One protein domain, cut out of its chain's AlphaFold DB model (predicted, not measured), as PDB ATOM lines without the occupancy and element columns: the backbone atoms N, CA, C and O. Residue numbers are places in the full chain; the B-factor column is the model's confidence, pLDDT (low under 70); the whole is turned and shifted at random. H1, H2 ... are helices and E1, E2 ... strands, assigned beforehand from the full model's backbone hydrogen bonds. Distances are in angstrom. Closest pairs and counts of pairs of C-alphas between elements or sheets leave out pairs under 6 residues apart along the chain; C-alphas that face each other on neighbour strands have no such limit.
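AT A GLANCE: This is residues 556 to 596 of the 617 residues of the protein "Ankyrin_rpt-contain_dom domain-containing protein" of Ixodes scapularis (UniProt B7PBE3). What is the shape? A two-stranded hairpin, E1 and E2, lies between two short helices along the chain: H1, joined to it by a looping link, and H2, whose residues 591 to 596 stick out. What builds it? The printed part has 41 residues, with H1, E1, E2, H2 in order, mixed in class, the sheet antiparallel. It is only just compact, close to loose: radius of gyration of the C-alphas 10.7 A, spans 28 by 22 by 15 A.

HOW THE PARTS SIT: Where is the first helix? H1, residues 556 to 563, is apart from H2, residues 587 to 596, and only just apart from E2, residues 581 to 585, at 8.4 A. How do the strands pair? E1, residues 574 to 578, and E2 form an antiparallel hairpin at 150 degrees; N 576 and O 583, 2.9 A apart, are within hydrogen-bond range. What of the helix backbones? Every O i to N i+4 pair is within range in H1, 3 of 6 in H2.

IN THESE COORDINATES: Where are the ends? H1 begins at C-alpha 556 (43.365, -26.805, 14.430); H2 ends at C-alpha 596 (34.768, -42.240, 26.376). How long are the elements? From first to last C-alpha, H1 measures 10.2 A, E1 13.2 A, E2 13.0 A and H2 15.1 A.

THE WHOLE: How large is it? The two C-alphas farthest apart, of Ser 556 and Gly 580, are 29.7 A apart. Any cut or long link? The printed part has no cut, and no link is long. Where is confidence low? Residue 590 and residues 592 to 596 have pLDDT under 70.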
ATOM      1  N   SER A 556      43.121 -28.251  14.472       83.50
ATOM      2  CA  SER A 556      43.365 -26.805  14.430       83.50
ATOM      3  C   SER A 556      42.184 -26.013  14.989       83.50
ATOM      4  O   SER A 556      42.395 -25.050  15.711       83.50
ATOM      5  N   ASN A 557      40.946 -26.413  14.691       81.50
ATOM      6  CA  ASN A 557      39.745 -25.758  15.202       81.50
ATOM      7  C   ASN A 557      39.577 -26.001  16.707       81.50
ATOM      8  O   ASN A 557      39.148 -25.101  17.413       81.50
ATOM      9  N   MET A 558      39.954 -27.181  17.212       79.81
ATOM     10  CA  MET A 558      39.959 -27.476  18.649       79.81
ATOM     11  C   MET A 558      41.081 -26.742  19.388       79.81
ATOM     12  O   MET A 558      40.868 -26.305  20.515       79.81
ATOM     13  N   LEU A 559      42.252 -26.566  18.764       81.25
ATOM     14  CA  LEU A 559      43.303 -25.694  19.296       81.25
ATOM     15  C   LEU A 559      42.847 -24.236  19.316       81.25
ATOM     16  O   LEU A 559      42.969 -23.589  20.344       81.25
ATOM     17  N   GLN A 560      42.246 -23.752  18.230       81.19
ATOM     18  CA  GLN A 560      41.697 -22.401  18.165       81.19
ATOM     19  C   GLN A 560      40.608 -22.188  19.221       81.19
ATOM     20  O   GLN A 560      40.627 -21.167  19.891       81.19
ATOM     21  N   LEU A 561      39.717 -23.166  19.419       78.56
ATOM     22  CA  LEU A 561      38.702 -23.146  20.472       78.56
ATOM     23  C   LEU A 561      39.335 -23.069  21.871       78.56
ATOM     24  O   LEU A 561      38.853 -22.326  22.712       78.56
ATOM     25  N   LEU A 562      40.429 -23.801  22.114       77.06
ATOM     26  CA  LEU A 562      41.171 -23.758  23.378       77.06
ATOM     27  C   LEU A 562      41.942 -22.441  23.580       77.06
ATOM     28  O   LEU A 562      42.087 -21.977  24.708       77.06
ATOM     29  N   GLU A 563      42.479 -21.856  22.514       80.94
ATOM     30  CA  GLU A 563      43.239 -20.605  22.568       80.94
ATOM     31  C   GLU A 563      42.326 -19.378  22.658       80.94
ATOM     32  O   GLU A 563      42.690 -18.388  23.290       80.94
ATOM     33  N   SER A 564      41.125 -19.445  22.078       80.62
ATOM     34  CA  SER A 564      40.131 -18.367  22.076       80.62
ATOM     35  C   SER A 564      39.151 -18.443  23.252       80.62
ATOM     36  O   SER A 564      38.021 -17.981  23.127       80.62
ATOM     37  N   VAL A 565      39.542 -19.064  24.368       79.06
ATOM     38  CA  VAL A 565      38.681 -19.225  25.548       79.06
ATOM     39  C   VAL A 565      38.347 -17.862  26.151       79.06
ATOM     40  O   VAL A 565      39.213 -17.189  26.711       79.06
ATOM     41  N   ASP A 566      37.069 -17.492  26.094       75.56
ATOM     42  CA  ASP A 566      36.521 -16.278  26.697       75.56
ATOM     43  C   ASP A 566      35.241 -16.625  27.474       75.56
ATOM     44  O   ASP A 566      34.430 -17.441  27.046       75.56
ATOM     45  N   SER A 567      35.056 -16.018  28.646       74.06
ATOM     46  CA  SER A 567      33.846 -16.178  29.459       74.06
ATOM     47  C   SER A 567      32.646 -15.399  28.923       74.06
ATOM     48  O   SER A 567      31.542 -15.549  29.448       74.06
ATOM     49  N   THR A 568      32.859 -14.538  27.928       74.50
ATOM     50  CA  THR A 568      31.831 -13.664  27.356       74.50
ATOM     51  C   THR A 568      31.375 -14.080  25.960       74.50
ATOM     52  O   THR A 568      30.436 -13.482  25.428       74.50
ATOM     53  N   ASP A 569      31.995 -15.108  25.376       78.31
ATOM     54  CA  ASP A 569      31.603 -15.612  24.064       78.31
ATOM     55  C   ASP A 569      30.420 -16.600  24.147       78.31
ATOM     56  O   ASP A 569      30.077 -17.142  25.198       78.31
ATOM     57  N   ALA A 570      29.752 -16.813  23.012       73.81
ATOM     58  CA  ALA A 570      28.624 -17.740  22.908       73.81
ATOM     59  C   ALA A 570      29.052 -19.202  22.654       73.81
ATOM     60  O   ALA A 570      28.194 -20.071  22.508       73.81
ATOM     61  N   VAL A 571      30.357 -19.465  22.539       77.12
ATOM     62  CA  VAL A 571      30.922 -20.765  22.154       77.12
ATOM     63  C   VAL A 571      31.292 -21.579  23.403       77.12
ATOM     64  O   VAL A 571      31.034 -22.780  23.466       77.12
ATOM     65  N   HIS A 572      31.827 -20.928  24.433       84.31
ATOM     66  CA  HIS A 572      32.146 -21.473  25.747       84.31
ATOM     67  C   HIS A 572      30.937 -21.351  26.684       84.31
ATOM     68  O   HIS A 572      30.931 -20.616  27.670       84.31
ATOM     69  N   ASP A 573      29.891 -22.113  26.366       78.56
ATOM     70  CA  ASP A 573      28.563 -22.058  26.988       78.56
ATOM     71  C   ASP A 573      28.480 -22.605  28.430       78.56
ATOM     72  O   ASP A 573      27.399 -22.647  29.026       78.56
ATOM     73  N   VAL A 574      29.600 -23.038  29.023       82.19
ATOM     74  CA  VAL A 574      29.684 -23.524  30.408       82.19
ATOM     75  C   VAL A 574      30.960 -23.018  31.077       82.19
ATOM     76  O   VAL A 574      32.037 -23.078  30.505       82.19
ATOM     77  N   THR A 575      30.891 -22.596  32.340       80.69
ATOM     78  CA  THR A 575      32.089 -22.261  33.131       80.69
ATOM     79  C   THR A 575      32.252 -23.227  34.301       80.69
ATOM     80  O   THR A 575      31.322 -23.430  35.080       80.69
ATOM     81  N   VAL A 576      33.442 -23.810  34.463       80.56
ATOM     82  CA  VAL A 576      33.769 -24.708  35.583       80.56
ATOM     83  C   VAL A 576      34.681 -23.995  36.573       80.56
ATOM     84  O   VAL A 576      35.683 -23.391  36.196       80.56
ATOM     85  N   LYS A 577      34.350 -24.081  37.865       82.44
ATOM     86  CA  LYS A 577      35.145 -23.487  38.944       82.44
ATOM     87  C   LYS A 577      36.013 -24.544  39.625       82.44
ATOM     88  O   LYS A 577      35.487 -25.478  40.223       82.44
ATOM     89  N   VAL A 578      37.335 -24.366  39.609       81.88
ATOM     90  CA  VAL A 578      38.295 -25.264  40.276       81.88
ATOM     91  C   VAL A 578      39.223 -24.452  41.174       81.88
ATOM     92  O   VAL A 578      39.931 -23.567  40.703       81.88
ATOM     93  N   ARG A 579      39.224 -24.757  42.482       76.12
ATOM     94  CA  ARG A 579      40.095 -24.123  43.500       76.12
ATOM     95  C   ARG A 579      40.099 -22.583  43.459       76.12
ATOM     96  O   ARG A 579      41.117 -21.957  43.712       76.12
ATOM     97  N   GLY A 580      38.948 -21.983  43.150       79.25
ATOM     98  CA  GLY A 580      38.772 -20.527  43.109       79.25
ATOM     99  C   GLY A 580      38.896 -19.893  41.721       79.25
ATOM    100  O   GLY A 580      38.398 -18.786  41.550       79.25
ATOM    101  N   ASN A 581      39.437 -20.606  40.730       75.62
ATOM    102  CA  ASN A 581      39.576 -20.122  39.353       75.62
ATOM    103  C   ASN A 581      38.424 -20.611  38.468       75.62
ATOM    104  O   ASN A 581      37.901 -21.707  38.689       75.62
ATOM    105  N   PHE A 582      38.046 -19.809  37.473       79.56
ATOM    106  CA  PHE A 582      36.970 -20.098  36.523       79.56
ATOM    107  C   PHE A 582      37.548 -20.437  35.147       79.56
ATOM    108  O   PHE A 582      38.431 -19.735  34.665       79.56
ATOM    109  N   TYR A 583      37.028 -21.496  34.527       81.62
ATOM    110  CA  TYR A 583      37.443 -21.974  33.209       81.62
ATOM    111  C   TYR A 583      36.214 -22.074  32.296       81.62
ATOM    112  O   TYR A 583      35.370 -22.946  32.534       81.62
ATOM    113  N   PRO A 584      36.072 -21.184  31.300       81.81
ATOM    114  CA  PRO A 584      35.054 -21.297  30.260       81.81
ATOM    115  C   PRO A 584      35.346 -22.505  29.361       81.81
ATOM    116  O   PRO A 584      36.496 -22.795  29.039       81.81
ATOM    117  N   LEU A 585      34.308 -23.255  29.007       78.12
ATOM    118  CA  LEU A 585      34.354 -24.514  28.272       78.12
ATOM    119  C   LEU A 585      33.100 -24.635  27.408       78.12
ATOM    120  O   LEU A 585      32.030 -24.156  27.776       78.12
ATOM    121  N   HIS A 586      33.200 -25.374  26.310       79.25
ATOM    122  CA  HIS A 586      32.020 -25.761  25.547       79.25
ATOM    123  C   HIS A 586      31.398 -27.047  26.132       79.25
ATOM    124  O   HIS A 586      32.078 -28.063  26.311       79.25
ATOM    125  N   ARG A 587      30.088 -27.041  26.403       76.31
ATOM    126  CA  ARG A 587      29.266 -28.154  26.909       76.31
ATOM    127  C   ARG A 587      29.480 -29.452  26.141       76.31
ATOM    128  O   ARG A 587      29.491 -30.517  26.757       76.31
ATOM    129  N   TYR A 588      29.692 -29.380  24.826       72.44
ATOM    130  CA  TYR A 588      29.967 -30.557  24.004       72.44
ATOM    131  C   TYR A 588      31.204 -31.333  24.489       72.44
ATOM    132  O   TYR A 588      31.137 -32.554  24.604       72.44
ATOM    133  N   ILE A 589      32.287 -30.643  24.874       73.69
ATOM    134  CA  ILE A 589      33.546 -31.260  25.342       73.69
ATOM    135  C   ILE A 589      33.335 -32.031  26.656       73.69
ATOM    136  O   ILE A 589      33.895 -33.113  26.860       73.69
ATOM    137  N   LEU A 590      32.499 -31.491  27.549       69.62
ATOM    138  CA  LEU A 590      32.151 -32.140  28.816       69.62
ATOM    139  C   LEU A 590      31.340 -33.420  28.586       69.62
ATOM    140  O   LEU A 590      31.553 -34.425  29.266       69.62
ATOM    141  N   VAL A 591      30.424 -33.400  27.616       70.38
ATOM    142  CA  VAL A 591      29.574 -34.551  27.288       70.38
ATOM    143  C   VAL A 591      30.355 -35.617  26.515       70.38
ATOM    144  O   VAL A 591      30.210 -36.804  26.804       70.38
ATOM    145  N   SER A 592      31.235 -35.221  25.590       64.62
ATOM    146  CA  SER A 592      32.011 -36.155  24.769       64.62
ATOM    147  C   SER A 592      33.010 -36.982  25.585       64.62
ATOM    148  O   SER A 592      33.240 -38.144  25.262       64.62
ATOM    149  N   ARG A 593      33.575 -36.432  26.672       55.91
ATOM    150  CA  ARG A 593      34.465 -37.198  27.568       55.91
ATOM    151  C   ARG A 593      33.728 -38.235  28.413       55.91
ATOM    152  O   ARG A 593      34.260 -39.319  28.624       55.91
ATOM    153  N   LYS A 594      32.483 -37.960  28.809       47.56
ATOM    154  CA  LYS A 594      31.665 -38.911  29.576       47.56
ATOM    155  C   LYS A 594      31.328 -40.186  28.791       47.56
ATOM    156  O   LYS A 594      31.132 -41.234  29.392       47.56
ATOM    157  N   ALA A 595      31.256 -40.095  27.460       37.97
ATOM    158  CA  ALA A 595      31.038 -41.248  26.587       37.97
ATOM    159  C   ALA A 595      32.300 -42.115  26.420       37.97
ATOM    160  O   ALA A 595      32.183 -43.328  26.293       37.97
ATOM    161  N   ALA A 596      33.496 -41.514  26.462       40.97
ATOM    162  CA  ALA A 596      34.768 -42.240  26.376       40.97
ATOM    163  C   ALA A 596      35.132 -42.968  27.686       40.97
ATOM    164  O   ALA A 596      35.742 -44.030  27.652       40.97
TER     165      ALA A 596